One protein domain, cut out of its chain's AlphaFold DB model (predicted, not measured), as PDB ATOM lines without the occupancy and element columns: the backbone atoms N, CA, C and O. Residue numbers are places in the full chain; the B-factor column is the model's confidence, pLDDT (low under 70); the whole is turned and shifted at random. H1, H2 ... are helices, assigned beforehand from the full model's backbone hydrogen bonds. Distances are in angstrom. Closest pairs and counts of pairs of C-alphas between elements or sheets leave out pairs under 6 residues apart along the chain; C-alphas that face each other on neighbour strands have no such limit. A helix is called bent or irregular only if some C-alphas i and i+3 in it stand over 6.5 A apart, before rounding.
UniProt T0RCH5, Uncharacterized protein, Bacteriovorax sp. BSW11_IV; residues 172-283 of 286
ATOM      1  N   TRP A 172     101.844 140.233 140.633       86.12
ATOM      2  CA  TRP A 172     102.601 139.109 140.094       86.12
ATOM      3  C   TRP A 172     103.193 138.275 141.235       86.12
ATOM      4  O   TRP A 172     103.873 138.800 142.112       86.12
ATOM      5  N   SER A 173     102.986 136.955 141.213       80.12
ATOM      6  CA  SER A 173     103.427 136.056 142.291       80.12
ATOM      7  C   SER A 173     104.936 136.106 142.547       80.12
ATOM      8  O   SER A 173     105.361 135.998 143.692       80.12
ATOM      9  N   GLY A 174     105.738 136.332 141.502       81.31
ATOM     10  CA  GLY A 174     107.189 136.486 141.625       81.31
ATOM     11  C   GLY A 174     107.634 137.846 142.170       81.31
ATOM     12  O   GLY A 174     108.827 138.053 142.371       81.31
ATOM     13  N   PHE A 175     106.719 138.788 142.430       82.94
ATOM     14  CA  PHE A 175     107.075 140.102 142.966       82.94
ATOM     15  C   PHE A 175     107.645 140.007 144.377       82.94
ATOM     16  O   PHE A 175     108.616 140.693 144.683       82.94
ATOM     17  N   ASN A 176     107.090 139.130 145.215       81.19
ATOM     18  CA  ASN A 176     107.639 138.885 146.546       81.19
ATOM     19  C   ASN A 176     109.009 138.198 146.462       81.19
ATOM     20  O   ASN A 176     109.907 138.574 147.201       81.19
ATOM     21  N   ASP A 177     109.220 137.279 145.519       80.88
ATOM     22  CA  ASP A 177     110.547 136.677 145.312       80.88
ATOM     23  C   ASP A 177     111.561 137.709 144.792       80.88
ATOM     24  O   ASP A 177     112.755 137.657 145.097       80.88
ATOM     25  N   LEU A 178     111.084 138.678 144.006       77.38
ATOM     26  CA  LEU A 178     111.900 139.763 143.487       77.38
ATOM     27  C   LEU A 178     112.222 140.795 144.577       77.38
ATOM     28  O   LEU A 178     113.372 141.200 144.678       77.38
ATOM     29  N   MET A 179     111.253 141.229 145.384       79.00
ATOM     30  CA  MET A 179     111.355 142.443 146.216       79.00
ATOM     31  C   MET A 179     111.090 142.221 147.717       79.00
ATOM     32  O   MET A 179     111.225 143.167 148.491       79.00
ATOM     33  N   GLY A 180     110.709 141.011 148.134       75.81
ATOM     34  CA  GLY A 180     110.150 140.696 149.454       75.81
ATOM     35  C   GLY A 180     111.029 141.130 150.621       75.81
ATOM     36  O   GLY A 180     110.568 141.905 151.455       75.81
ATOM     37  N   ASP A 181     112.305 140.736 150.612       74.56
ATOM     38  CA  ASP A 181     113.274 141.058 151.674       74.56
ATOM     39  C   ASP A 181     113.426 142.572 151.920       74.56
ATOM     40  O   ASP A 181     113.742 143.011 153.020       74.56
ATOM     41  N   TYR A 182     113.185 143.401 150.899       70.75
ATOM     42  CA  TYR A 182     113.361 144.854 150.983       70.75
ATOM     43  C   TYR A 182     112.065 145.599 151.281       70.75
ATOM     44  O   TYR A 182     112.112 146.726 151.767       70.75
ATOM     45  N   LEU A 183     110.900 144.980 151.072       71.69
ATOM     46  CA  LEU A 183     109.649 145.513 151.623       71.69
ATOM     47  C   LEU A 183     109.630 145.446 153.162       71.69
ATOM     48  O   LEU A 183     108.779 146.086 153.786       71.69
ATOM     49  N   GLU A 184     110.578 144.725 153.768       77.19
ATOM     50  CA  GLU A 184     110.852 144.747 155.206       77.19
ATOM     51  C   GLU A 184     111.759 145.923 155.630       77.19
ATOM     52  O   GLU A 184     111.701 146.348 156.786       77.19
ATOM     53  N   GLU A 185     112.542 146.515 154.712       82.88
ATOM     54  CA  GLU A 185     113.343 147.717 154.987       82.88
ATOM     55  C   GLU A 185     112.434 148.955 155.037       82.88
ATOM     56  O   GLU A 185     111.796 149.334 154.055       82.88
ATOM     57  N   GLU A 186     112.404 149.641 156.183       85.38
ATOM     58  CA  GLU A 186     111.447 150.725 156.436       85.38
ATOM     59  C   GLU A 186     111.531 151.866 155.409       85.38
ATOM     60  O   GLU A 186     110.499 152.355 154.946       85.38
ATOM     61  N   GLN A 187     112.741 152.297 155.037       83.94
ATOM     62  CA  GLN A 187     112.906 153.387 154.071       83.94
ATOM     63  C   GLN A 187     112.462 152.963 152.669       83.94
ATOM     64  O   GLN A 187     111.757 153.709 151.993       83.94
ATOM     65  N   PHE A 188     112.820 151.749 152.257       84.31
ATOM     66  CA  PHE A 188     112.458 151.226 150.947       84.31
ATOM     67  C   PHE A 188     110.946 151.034 150.814       84.31
ATOM     68  O   PHE A 188     110.341 151.423 149.814       84.31
ATOM     69  N   LYS A 189     110.316 150.514 151.871       87.50
ATOM     70  CA  LYS A 189     108.864 150.420 151.975       87.50
ATOM     71  C   LYS A 189     108.197 151.790 151.856       87.50
ATOM     72  O   LYS A 189     107.221 151.907 151.125       87.50
ATOM     73  N   LYS A 190     108.724 152.829 152.516       88.12
ATOM     74  CA  LYS A 190     108.199 154.203 152.400       88.12
ATOM     75  C   LYS A 190     108.304 154.747 150.977       88.12
ATOM     76  O   LYS A 190     107.337 155.327 150.492       88.12
ATOM     77  N   ASP A 191     109.433 154.540 150.305       86.69
ATOM     78  CA  ASP A 191     109.628 154.997 148.922       86.69
ATOM     79  C   ASP A 191     108.695 154.255 147.952       86.69
ATOM     80  O   ASP A 191     108.157 154.845 147.009       86.69
ATOM     81  N   PHE A 192     108.449 152.968 148.209       88.38
ATOM     82  CA  PHE A 192     107.487 152.181 147.449       88.38
ATOM     83  C   PHE A 192     106.045 152.626 147.709       88.38
ATOM     84  O   PHE A 192     105.298 152.880 146.767       88.38
ATOM     85  N   ASP A 193     105.660 152.808 148.970       90.38
ATOM     86  CA  ASP A 193     104.347 153.333 149.345       90.38
ATOM     87  C   ASP A 193     104.114 154.725 148.735       90.38
ATOM     88  O   ASP A 193     103.013 155.017 148.259       90.38
ATOM     89  N   TYR A 194     105.152 155.564 148.666       88.75
ATOM     90  CA  TYR A 194     105.116 156.853 147.975       88.75
ATOM     91  C   TYR A 194     104.855 156.693 146.470       88.75
ATOM     92  O   TYR A 194     103.953 157.346 145.940       88.75
ATOM     93  N   LEU A 195     105.552 155.769 145.793       88.75
ATOM     94  CA  LEU A 195     105.305 155.452 144.380       88.75
ATOM     95  C   LEU A 195     103.840 155.068 144.118       88.75
ATOM     96  O   LEU A 195     103.272 155.456 143.093       88.75
ATOM     97  N   LEU A 196     103.239 154.297 145.030       90.00
ATOM     98  CA  LEU A 196     101.864 153.814 144.895       90.00
ATOM     99  C   LEU A 196     100.814 154.892 145.207       90.00
ATOM    100  O   LEU A 196      99.764 154.915 144.564       90.00
ATOM    101  N   SER A 197     101.083 155.770 146.180       85.56
ATOM    102  CA  SER A 197     100.083 156.684 146.755       85.56
ATOM    103  C   SER A 197     100.165 158.134 146.270       85.56
ATOM    104  O   SER A 197      99.129 158.780 146.094       85.56
ATOM    105  N   ASP A 198     101.364 158.660 146.022       75.44
ATOM    106  CA  ASP A 198     101.591 160.105 145.899       75.44
ATOM    107  C   ASP A 198     102.560 160.448 144.761       75.44
ATOM    108  O   ASP A 198     103.567 161.130 144.935       75.44
ATOM    109  N   MET A 199     102.244 159.981 143.549       63.31
ATOM    110  CA  MET A 199     103.003 160.381 142.365       63.31
ATOM    111  C   MET A 199     102.347 161.506 141.559       63.31
ATOM    112  O   MET A 199     101.127 161.595 141.383       63.31
ATOM    113  N   ASN A 200     103.251 162.387 141.123       58.06
ATOM    114  CA  ASN A 200     103.076 163.705 140.531       58.06
ATOM    115  C   ASN A 200     102.468 163.721 139.119       58.06
ATOM    116  O   ASN A 200     102.338 162.716 138.434       58.06
ATOM    117  N   THR A 201     102.154 164.948 138.708       60.94
ATOM    118  CA  THR A 201     101.375 165.448 137.567       60.94
ATOM    119  C   THR A 201     101.612 164.809 136.200       60.94
ATOM    120  O   THR A 201     100.737 164.932 135.355       60.94
ATOM    121  N   HIS A 202     102.765 164.169 135.960       77.88
ATOM    122  CA  HIS A 202     103.166 163.727 134.625       77.88
ATOM    123  C   HIS A 202     103.725 162.287 134.620       77.88
ATOM    124  O   HIS A 202     104.675 162.006 135.358       77.88
ATOM    125  N   PRO A 203     103.231 161.392 133.737       79.50
ATOM    126  CA  PRO A 203     103.651 159.985 133.646       79.50
ATOM    127  C   PRO A 203     105.165 159.771 133.520       79.50
ATOM    128  O   PRO A 203     105.709 158.791 134.022       79.50
ATOM    129  N   PHE A 204     105.865 160.704 132.868       81.44
ATOM    130  CA  PHE A 204     107.319 160.649 132.699       81.44
ATOM    131  C   PHE A 204     108.072 160.671 134.032       81.44
ATOM    132  O   PHE A 204     109.003 159.894 134.236       81.44
ATOM    133  N   HIS A 205     107.659 161.538 134.962       83.00
ATOM    134  CA  HIS A 205     108.282 161.608 136.281       83.00
ATOM    135  C   HIS A 205     108.011 160.334 137.083       83.00
ATOM    136  O   HIS A 205     108.908 159.859 137.776       83.00
ATOM    137  N   SER A 206     106.826 159.740 136.923       84.88
ATOM    138  CA  SER A 206     106.480 158.458 137.543       84.88
ATOM    139  C   SER A 206     107.353 157.312 137.035       84.88
ATOM    140  O   SER A 206     107.888 156.549 137.837       84.88
ATOM    141  N   LEU A 207     107.587 157.236 135.721       84.38
ATOM    142  CA  LEU A 207     108.516 156.266 135.135       84.38
ATOM    143  C   LEU A 207     109.953 156.476 135.625       84.38
ATOM    144  O   LEU A 207     110.634 155.505 135.944       84.38
ATOM    145  N   LYS A 208     110.414 157.732 135.707       85.69
ATOM    146  CA  LYS A 208     111.775 158.054 136.171       85.69
ATOM    147  C   LYS A 208     111.988 157.651 137.613       85.69
ATOM    148  O   LYS A 208     113.004 157.037 137.933       85.69
ATOM    149  N   PHE A 209     111.012 157.960 138.457       87.38
ATOM    150  CA  PHE A 209     111.029 157.547 139.846       87.38
ATOM    151  C   PHE A 209     111.035 156.023 139.963       87.38
ATOM    152  O   PHE A 209     111.887 155.474 140.650       87.38
ATOM    153  N   PHE A 210     110.158 155.328 139.229       87.19
ATOM    154  CA  PHE A 210     110.117 153.866 139.226       87.19
ATOM    155  C   PHE A 210     111.445 153.244 138.772       87.19
ATOM    156  O   PHE A 210     111.951 152.329 139.417       87.19
ATOM    157  N   LYS A 211     112.065 153.781 137.713       86.94
ATOM    158  CA  LYS A 211     113.400 153.359 137.273       86.94
ATOM    159  C   LYS A 211     114.448 153.575 138.367       86.94
ATOM    160  O   LYS A 211     115.202 152.655 138.669       86.94
ATOM    161  N   GLY A 212     114.491 154.765 138.965       86.81
ATOM    162  CA  GLY A 212     115.428 155.088 140.044       86.81
ATOM    163  C   GLY A 212     115.245 154.195 141.274       86.81
ATOM    164  O   GLY A 212     116.231 153.734 141.849       86.81
ATOM    165  N   PHE A 213     113.997 153.889 141.622       86.12
ATOM    166  CA  PHE A 213     113.632 152.954 142.682       86.12
ATOM    167  C   PHE A 213     114.180 151.547 142.408       86.12
ATOM    168  O   PHE A 213     114.869 150.980 143.255       86.12
ATOM    169  N   LEU A 214     113.965 151.014 141.199       85.88
ATOM    170  CA  LEU A 214     114.485 149.700 140.806       85.88
ATOM    171  C   LEU A 214     116.016 149.665 140.796       85.88
ATOM    172  O   LEU A 214     116.610 148.750 141.355       85.88
ATOM    173  N   LEU A 215     116.672 150.663 140.206       84.81
ATOM    174  CA  LEU A 215     118.137 150.724 140.183       84.81
ATOM    175  C   LEU A 215     118.725 150.778 141.595       84.81
ATOM    176  O   LEU A 215     119.670 150.053 141.897       84.81
ATOM    177  N   SER A 216     118.127 151.590 142.473       82.75
ATOM    178  CA  SER A 216     118.524 151.668 143.882       82.75
ATOM    179  C   SER A 216     118.400 150.311 144.575       82.75
ATOM    180  O   SER A 216     119.287 149.938 145.340       82.75
ATOM    181  N   TYR A 217     117.336 149.557 144.281       80.38
ATOM    182  CA  TYR A 217     117.157 148.192 144.774       80.38
ATOM    183  C   TYR A 217     118.275 147.253 144.287       80.38
ATOM    184  O   TYR A 217     118.938 146.605 145.100       80.38
ATOM    185  N   PHE A 218     118.539 147.205 142.977       77.94
ATOM    186  CA  PHE A 218     119.508 146.258 142.420       77.94
ATOM    187  C   PHE A 218     120.950 146.548 142.855       77.94
ATOM    188  O   PHE A 218     121.702 145.605 143.100       77.94
ATOM    189  N   LEU A 219     121.319 147.821 143.019       80.44
ATOM    190  CA  LEU A 219     122.636 148.211 143.533       80.44
ATOM    191  C   LEU A 219     122.856 147.817 144.988       80.44
ATOM    192  O   LEU A 219     123.920 147.318 145.349       80.44
ATOM    193  N   ARG A 220     121.834 147.998 145.829       76.19
ATOM    194  CA  ARG A 220     121.901 147.573 147.231       76.19
ATOM    195  C   ARG A 220     122.058 146.059 147.340       76.19
ATOM    196  O   ARG A 220     122.826 145.590 148.176       76.19
ATOM    197  N   ARG A 221     121.384 145.296 146.471       71.44
ATOM    198  CA  ARG A 221     121.489 143.830 146.434       71.44
ATOM    199  C   ARG A 221     122.875 143.343 146.021       71.44
ATOM    200  O   ARG A 221     123.346 142.342 146.554       71.44
ATOM    201  N   SER A 222     123.536 144.026 145.089       69.44
ATOM    202  CA  SER A 222     124.883 143.653 144.646       69.44
ATOM    203  C   SER A 222     125.994 144.090 145.611       69.44
ATOM    204  O   SER A 222     127.159 143.851 145.308       69.44
ATOM    205  N   GLN A 223     125.656 144.711 146.758       65.50
ATOM    206  CA  GLN A 223     126.603 145.392 147.663       65.50
ATOM    207  C   GLN A 223     127.520 146.374 146.919       65.50
ATOM    208  O   GLN A 223     128.642 146.649 147.346       65.50
ATOM    209  N   SER A 224     127.046 146.871 145.777       59.84
ATOM    210  CA  SER A 224     127.828 147.722 144.905       59.84
ATOM    211  C   SER A 224     127.668 149.184 145.308       59.84
ATOM    212  O   SER A 224     126.923 149.550 146.222       59.84
ATOM    213  N   SER A 225     128.439 150.017 144.630       61.06
ATOM    214  CA  SER A 225     128.529 151.452 144.822       61.06
ATOM    215  C   SER A 225     127.148 152.145 144.701       61.06
ATOM    216  O   SER A 225     126.158 151.580 144.233       61.06
ATOM    217  N   THR A 226     127.036 153.384 145.181       68.75
ATOM    218  CA  THR A 226     125.794 154.171 145.056       68.75
ATOM    219  C   THR A 226     125.437 154.451 143.588       68.75
ATOM    220  O   THR A 226     126.304 154.435 142.722       68.75
ATOM    221  N   LEU A 227     124.182 154.813 143.292       67.50
ATOM    222  CA  LEU A 227     123.764 155.251 141.943       67.50
ATOM    223  C   LEU A 227     124.704 156.306 141.326       67.50
ATOM    224  O   LEU A 227     124.934 156.296 140.123       67.50
ATOM    225  N   ASN A 228     125.257 157.195 142.156       69.06
ATOM    226  CA  ASN A 228     126.129 158.294 141.734       69.06
ATOM    227  C   ASN A 228     127.562 157.862 141.387       69.06
ATOM    228  O   ASN A 228     128.360 158.695 140.967       69.06
ATOM    229  N   SER A 229     127.908 156.599 141.622       72.75
ATOM    230  CA  SER A 229     129.244 156.043 141.394       72.75
ATOM    231  C   SER A 229     129.278 154.985 140.297       72.75
ATOM    232  O   SER A 229     130.346 154.435 140.061       72.75
ATOM    233  N   LEU A 230     128.141 154.714 139.648       75.12
ATOM    234  CA  LEU A 230     128.110 153.906 138.435       75.12
ATOM    235  C   LEU A 230     128.633 154.710 137.246       75.12
ATOM    236  O   LEU A 230     128.242 155.870 137.069       75.12
ATOM    237  N   ASP A 231     129.449 154.081 136.406       82.31
ATOM    238  CA  ASP A 231     129.694 154.600 135.062       82.31
ATOM    239  C   ASP A 231     128.515 154.303 134.108       82.31
ATOM    240  O   ASP A 231     127.534 153.637 134.459       82.31
ATOM    241  N   GLU A 232     128.573 154.855 132.894       80.06
ATOM    242  CA  GLU A 232     127.505 154.705 131.899       80.06
ATOM    243  C   GLU A 232     127.289 153.237 131.496       80.06
ATOM    244  O   GLU A 232     126.144 152.800 131.379       80.06
ATOM    245  N   SER A 233     128.362 152.448 131.379       82.62
ATOM    246  CA  SER A 233     128.286 151.036 130.997       82.62
ATOM    247  C   SER A 233     127.668 150.185 132.106       82.62
ATOM    248  O   SER A 233     126.833 149.324 131.829       82.62
ATOM    249  N   GLU A 234     128.055 150.412 133.360       82.00
ATOM    250  CA  GLU A 234     127.497 149.708 134.518       82.00
ATOM    251  C   GLU A 234     126.009 150.032 134.699       82.00
ATOM    252  O   GLU A 234     125.192 149.156 134.998       82.00
ATOM    253  N   TYR A 235     125.638 151.294 134.479       82.56
ATOM    254  CA  TYR A 235     124.255 151.742 134.538       82.56
ATOM    255  C   TYR A 235     123.388 151.133 133.427       82.56
ATOM    256  O   TYR A 235     122.238 150.740 133.677       82.56
ATOM    257  N   GLU A 236     123.909 151.067 132.200       81.88
ATOM    258  CA  GLU A 236     123.227 150.449 131.061       81.88
ATOM    259  C   GLU A 236     123.020 148.951 131.272       81.88
ATOM    260  O   GLU A 236     121.900 148.464 131.091       81.88
ATOM    261  N   GLU A 237     124.056 148.243 131.724       84.31
ATOM    262  CA  GLU A 237     123.995 146.813 132.023       84.31
ATOM    263  C   GLU A 237     122.964 146.527 133.123       84.31
ATOM    264  O   GLU A 237     122.083 145.678 132.964       84.31
ATOM    265  N   LEU A 238     122.981 147.304 134.210       83.56
ATOM    266  CA  LEU A 238     122.003 147.164 135.287       83.56
ATOM    267  C   LEU A 238     120.573 147.451 134.810       83.56
ATOM    268  O   LEU A 238     119.640 146.712 135.135       83.56
ATOM    269  N   SER A 239     120.388 148.506 134.013       83.50
ATOM    270  CA  SER A 239     119.082 148.836 133.431       83.50
ATOM    271  C   SER A 239     118.587 147.725 132.492       83.50
ATOM    272  O   SER A 239     117.396 147.402 132.499       83.50
ATOM    273  N   HIS A 240     119.492 147.089 131.742       83.44
ATOM    274  CA  HIS A 240     119.175 145.957 130.876       83.44
ATOM    275  C   HIS A 240     118.738 144.726 131.683       83.44
ATOM    276  O   HIS A 240     117.697 144.134 131.381       83.44
ATOM    277  N   GLN A 241     119.468 144.380 132.748       82.94
ATOM    278  CA  GLN A 241     119.122 143.278 133.654       82.94
ATOM    279  C   GLN A 241     117.757 143.487 134.320       82.94
ATOM    280  O   GLN A 241     116.959 142.550 134.417       82.94
ATOM    281  N   ILE A 242     117.449 144.723 134.728       83.69
ATOM    282  CA  ILE A 242     116.125 145.103 135.240       83.69
ATOM    283  C   ILE A 242     115.050 144.831 134.191       83.69
ATOM    284  O   ILE A 242     114.072 144.141 134.475       83.69
ATOM    285  N   GLY A 243     115.241 145.336 132.970       82.50
ATOM    286  CA  GLY A 243     114.282 145.145 131.886       82.50
ATOM    287  C   GLY A 243     114.062 143.669 131.540       82.50
ATOM    288  O   GLY A 243     112.934 143.271 131.262       82.50
ATOM    289  N   GLN A 244     115.103 142.833 131.606       82.56
ATOM    290  CA  GLN A 244     114.977 141.382 131.436       82.56
ATOM    291  C   GLN A 244     114.130 140.740 132.542       82.56
ATOM    292  O   GLN A 244     113.190 140.011 132.234       82.56
ATOM    293  N   ARG A 245     114.416 141.041 133.815       80.06
ATOM    294  CA  ARG A 245     113.666 140.498 134.965       80.06
ATOM    295  C   ARG A 245     112.213 140.960 135.008       80.06
ATOM    296  O   ARG A 245     111.366 140.269 135.557       80.06
ATOM    297  N   LEU A 246     111.941 142.122 134.428       79.06
ATOM    298  CA  LEU A 246     110.609 142.695 134.289       79.06
ATOM    299  C   LEU A 246     109.935 142.336 132.952       79.06
ATOM    300  O   LEU A 246     108.878 142.879 132.643       79.06
ATOM    301  N   PHE A 247     110.515 141.431 132.158       79.19
ATOM    302  CA  PHE A 247     109.946 140.946 130.893       79.19
ATOM    303  C   PHE A 247     109.592 142.062 129.892       79.19
ATOM    304  O   PHE A 247     108.597 141.978 129.167       79.19
ATOM    305  N   PHE A 248     110.399 143.122 129.854       83.44
ATOM    306  CA  PHE A 248     110.284 144.170 128.843       83.44
ATOM    307  C   PHE A 248     110.644 143.613 127.457       83.44
ATOM    308  O   PHE A 248     111.600 142.839 127.318       83.44
ATOM    309  N   SER A 249     109.921 144.036 126.416       83.25
ATOM    310  CA  SER A 249     110.342 143.811 125.028       83.25
ATOM    311  C   SER A 249     111.655 144.542 124.732       83.25
ATOM    312  O   SER A 249     112.105 145.380 125.513       83.25
ATOM    313  N   ASN A 250     112.303 144.244 123.605       82.75
ATOM    314  CA  ASN A 250     113.566 144.908 123.261       82.75
ATOM    315  C   ASN A 250     113.390 146.428 123.101       82.75
ATOM    316  O   ASN A 250     114.215 147.193 123.593       82.75
ATOM    317  N   GLU A 251     112.273 146.862 122.516       83.44
ATOM    318  CA  GLU A 251     111.930 148.280 122.369       83.44
ATOM    319  C   GLU A 251     111.655 148.943 123.727       83.44
ATOM    320  O   GLU A 251     112.038 150.089 123.957       83.44
ATOM    321  N   GLU A 252     111.016 148.223 124.654       84.69
ATOM    322  CA  GLU A 252     110.792 148.708 126.019       84.69
ATOM    323  C   GLU A 252     112.097 148.795 126.811       84.69
ATOM    324  O   GLU A 252     112.294 149.764 127.538       84.69
ATOM    325  N   LYS A 253     113.012 147.831 126.657       84.69
ATOM    326  CA  LYS A 253     114.348 147.890 127.267       84.69
ATOM    327  C   LYS A 253     115.124 149.102 126.760       84.69
ATOM    328  O   LYS A 253     115.677 149.845 127.566       84.69
ATOM    329  N   GLU A 254     115.119 149.341 125.449       83.69
ATOM    330  CA  GLU A 254     115.774 150.508 124.850       83.69
ATOM    331  C   GLU A 254     115.172 151.819 125.383       83.69
ATOM    332  O   GLU A 254     115.893 152.693 125.869       83.69
ATOM    333  N   ALA A 255     113.840 151.940 125.373       84.62
ATOM    334  CA  ALA A 255     113.154 153.115 125.904       84.62
ATOM    335  C   ALA A 255     113.417 153.307 127.410       84.62
ATOM    336  O   ALA A 255     113.633 154.431 127.866       84.62
ATOM    337  N   PHE A 256     113.442 152.223 128.188       84.38
ATOM    338  CA  PHE A 256     113.731 152.263 129.618       84.38
ATOM    339  C   PHE A 256     115.169 152.705 129.886       84.38
ATOM    340  O   PHE A 256     115.391 153.528 130.775       84.38
ATOM    341  N   ASN A 257     116.143 152.224 129.110       82.38
ATOM    342  CA  ASN A 257     117.543 152.642 129.202       82.38
ATOM    343  C   ASN A 257     117.680 154.148 128.954       82.38
ATOM    344  O   ASN A 257     118.228 154.857 129.803       82.38
ATOM    345  N   LEU A 258     117.052 154.646 127.888       83.94
ATOM    346  CA  LEU A 258     117.105 156.053 127.493       83.94
ATOM    347  C   LEU A 258     116.351 157.003 128.429       83.94
ATOM    348  O   LEU A 258     116.596 158.197 128.360       83.94
ATOM    349  N   LEU A 259     115.468 156.530 129.314       81.44
ATOM    350  CA  LEU A 259     114.570 157.376 130.119       81.44
ATOM    351  C   LEU A 259     115.270 158.521 130.887       81.44
ATOM    352  O   LEU A 259     114.682 159.583 131.092       81.44
ATOM    353  N   ASN A 260     116.523 158.320 131.308       74.94
ATOM    354  CA  ASN A 260     117.324 159.321 132.026       74.94
ATOM    355  C   ASN A 260     118.380 160.017 131.151       74.94
ATOM    356  O   ASN A 260     119.080 160.892 131.653       74.94
ATOM    357  N   SER A 261     118.484 159.669 129.867       76.06
ATOM    358  CA  SER A 261     119.421 160.306 128.945       76.06
ATOM    359  C   SER A 261     118.866 161.634 128.426       76.06
ATOM    360  O   SER A 261     117.653 161.849 128.339       76.06
ATOM    361  N   HIS A 262     119.766 162.534 128.027       67.38
ATOM    362  CA  HIS A 262     119.396 163.771 127.334       67.38
ATOM    363  C   HIS A 262     118.762 163.521 125.954       67.38
ATOM    364  O   HIS A 262     118.123 164.415 125.408       67.38
ATOM    365  N   ASN A 263     118.897 162.301 125.422       68.38
ATOM    366  CA  ASN A 263     118.401 161.887 124.112       68.38
ATOM    367  C   ASN A 263     117.031 161.191 124.184       68.38
ATOM    368  O   ASN A 263     116.607 160.577 123.203       68.38
ATOM    369  N   PHE A 264     116.347 161.223 125.333       73.62
ATOM    370  CA  PHE A 264     115.037 160.593 125.441       73.62
ATOM    371  C   PHE A 264     113.994 161.333 124.600       73.62
ATOM    372  O   PHE A 264     113.606 162.461 124.904       73.62
ATOM    373  N   ASP A 265     113.507 160.661 123.562       76.69
ATOM    374  CA  ASP A 265     112.374 161.118 122.772       76.69
ATOM    375  C   ASP A 265     111.062 160.802 123.505       76.69
ATOM    376  O   ASP A 265     110.729 159.638 123.743       76.69
ATOM    377  N   ASN A 266     110.283 161.839 123.826       76.12
ATOM    378  CA  ASN A 266     108.969 161.694 124.456       76.12
ATOM    379  C   ASN A 266     108.010 160.817 123.627       76.12
ATOM    380  O   ASN A 266     107.116 160.196 124.201       76.12
ATOM    381  N   GLN A 267     108.223 160.683 122.312       76.94
ATOM    382  CA  GLN A 267     107.453 159.771 121.458       76.94
ATOM    383  C   GLN A 267     107.676 158.289 121.795       76.94
ATOM    384  O   GLN A 267     106.849 157.453 121.436       76.94
ATOM    385  N   LYS A 268     108.744 157.942 122.530       77.12
ATOM    386  CA  LYS A 268     108.983 156.583 123.042       77.12
ATOM    387  C   LYS A 268     108.249 156.302 124.361       77.12
ATOM    388  O   LYS A 268     108.161 155.142 124.756       77.12
ATOM    389  N   MET A 269     107.669 157.306 125.037       75.75
ATOM    390  CA  MET A 269     106.923 157.091 126.293       75.75
ATOM    391  C   MET A 269     105.760 156.102 126.171       75.75
ATOM    392  O   MET A 269     105.630 155.253 127.057       75.75
ATOM    393  N   PRO A 270     104.921 156.148 125.115       79.75
ATOM    394  CA  PRO A 270     103.837 155.190 124.963       79.75
ATOM    395  C   PRO A 270     104.319 153.737 124.960       79.75
ATOM    396  O   PRO A 270     103.592 152.881 125.453       79.75
ATOM    397  N   LEU A 271     105.543 153.436 124.504       79.56
ATOM    398  CA  LEU A 271     106.090 152.071 124.541       79.56
ATOM    399  C   LEU A 271     106.181 151.534 125.975       79.56
ATOM    400  O   LEU A 271     105.792 150.400 126.232       79.56
ATOM    401  N   LEU A 272     106.607 152.374 126.922       77.69
ATOM    402  CA  LEU A 272     106.729 152.018 128.340       77.69
ATOM    403  C   LEU A 272     105.391 152.023 129.087       77.69
ATOM    404  O   LEU A 272     105.314 151.555 130.225       77.69
ATOM    405  N   LEU A 273     104.343 152.564 128.474       77.94
ATOM    406  CA  LEU A 273     103.055 152.771 129.121       77.94
ATOM    407  C   LEU A 273     101.937 151.923 128.523       77.94
ATOM    408  O   LEU A 273     100.954 151.717 129.204       77.94
ATOM    409  N   THR A 274     102.030 151.425 127.294       67.50
ATOM    410  CA  THR A 274     100.882 150.790 126.612       67.50
ATOM    411  C   THR A 274     100.775 149.278 126.802       67.50
ATOM    412  O   THR A 274      99.682 148.740 126.633       67.50
ATOM    413  N   LYS A 275     101.855 148.586 127.186       62.69
ATOM    414  CA  LYS A 275     101.857 147.127 127.390       62.69
ATOM    415  C   LYS A 275     101.755 146.762 128.875       62.69
ATOM    416  O   LYS A 275     102.439 147.341 129.719       62.69
ATOM    417  N   SER A 276     100.891 145.798 129.202       54.28
ATOM    418  CA  SER A 276     100.818 145.210 130.544       54.28
ATOM    419  C   SER A 276     101.929 144.169 130.724       54.28
ATOM    420  O   SER A 276     102.308 143.490 129.774       54.28
ATOM    421  N   PHE A 277     102.433 143.994 131.950       53.72
ATOM    422  CA  PHE A 277     103.428 142.948 132.244       53.72
ATOM    423  C   PHE A 277     102.929 141.534 131.916       53.72
ATOM    424  O   PHE A 277     103.710 140.656 131.568       53.72
ATOM    425  N   GLN A 278     101.615 141.316 131.992       45.28
ATOM    426  CA  GLN A 278     101.007 140.003 131.800       45.28
ATOM    427  C   GLN A 278     101.028 139.522 130.347       45.28
ATOM    428  O   GLN A 278     101.095 138.316 130.143       45.28
ATOM    429  N   SER A 279     101.045 140.408 129.339       47.12
ATOM    430  CA  SER A 279     101.159 139.952 127.941       47.12
ATOM    431  C   SER A 279     102.507 139.293 127.630       47.12
ATOM    432  O   SER A 279     102.611 138.566 126.647       47.12
ATOM    433  N   SER A 280     103.524 139.532 128.462       43.47
ATOM    434  CA  SER A 280     104.875 138.994 128.286       43.47
ATOM    435  C   SER A 280     105.102 137.674 129.032       43.47
ATOM    436  O   SER A 280     105.988 136.913 128.659       43.47
ATOM    437  N   VAL A 281     104.322 137.395 130.085       44.44
ATOM    438  CA  VAL A 281     104.510 136.217 130.959       44.44
ATOM    439  C   VAL A 281     103.772 134.986 130.426       44.44
ATOM    440  O   VAL A 281     104.219 133.864 130.644       44.44
ATOM    441  N   THR A 282     102.704 135.156 129.638       42.53
ATOM    442  CA  THR A 282     102.032 134.028 128.965       42.53
ATOM    443  C   THR A 282     102.867 133.374 127.857       42.53
ATOM    444  O   THR A 282     102.423 132.379 127.301       42.53
ATOM    445  N   MET A 283     104.057 133.897 127.532       38.66
ATOM    446  CA  MET A 283     104.932 133.368 126.474       38.66
ATOM    447  C   MET A 283     106.243 132.732 126.970       38.66
ATOM    448  O   MET A 283     107.058 132.344 126.139       38.66
TER     449      MET A 283
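Overview. This is residues 172 to 283 of the 286 residues of an uncharacterized protein of Bacteriovorax sp. BSW11_IV (UniProt T0RCH5). One long helix, H3, runs through the middle; on one side H2 folds back along it with H1 at a corner, and on the other side H4 crosses it, followed by H5 and H6. The short H7 touches no helix. The printed part has 112 residues with seven named helices, H1 to H7 in order, and no named strand: all helix, mostly crossed in packing. It is compact, with a radius of gyration of the C-alphas of 14.1 A, and rounded, spanning 36 by 34 by 32 A.

Arrangement. Begin with H1, residues 174 to 183, and H2, residues 186 to 197: they only just touch, with 3 pairs of C-alphas within 8 A, and only at the corner, closest at Leu 183 and Lys 189, 5.0 A. H2 and H3, residues 203 to 221, form a helical hairpin, a shallow tilt of 20 degrees, closest C-alphas Leu 195 and Phe 210, 7.2 A. H4, residues 232 to 245, touches H3 about perpendicular, at 83 degrees, closest C-alphas Leu 215 and Ser 239, 7.1 A. H5, residues 250 to 258, forms a hairpin with H4, closest C-alphas Gly 243 and Lys 253, 5.4 A. H6, residues 266 to 274, touches H5, closest C-alphas Glu 252 and Leu 272, 5.7 A. H7, residues 278 to 281, is apart from H6. Each O i to N i+4 pair is within hydrogen-bond range in H2, H3, H4 and H5, against 4 of 6 in H1 and 2 of 5 in H6, which has 4 of 6 O i to N i+3 pairs; H7 is too short for an i+4 pair.

Along the chain. Find C-alpha 174 at (107.189, 136.486, 141.625), where H1 begins. H1 is irregular, with C-alphas 178 and 181 8.4 A apart, and H6 only just, with C-alphas 267 and 270 6.8 A apart. H2 measures 16.1 A, H3 27.3 A and H4 20.1 A; H7 ends at C-alpha 281, (104.510, 136.217, 130.959).

Size, cuts and confidence. The C-alphas of Ser 229 and Thr 282 are the two farthest apart, 37.1 A. The printed part has no cut and no long link. Look for pLDDT under 70 at residues 199 to 201, 222 to 228, 262 to 263 and 274 to 283.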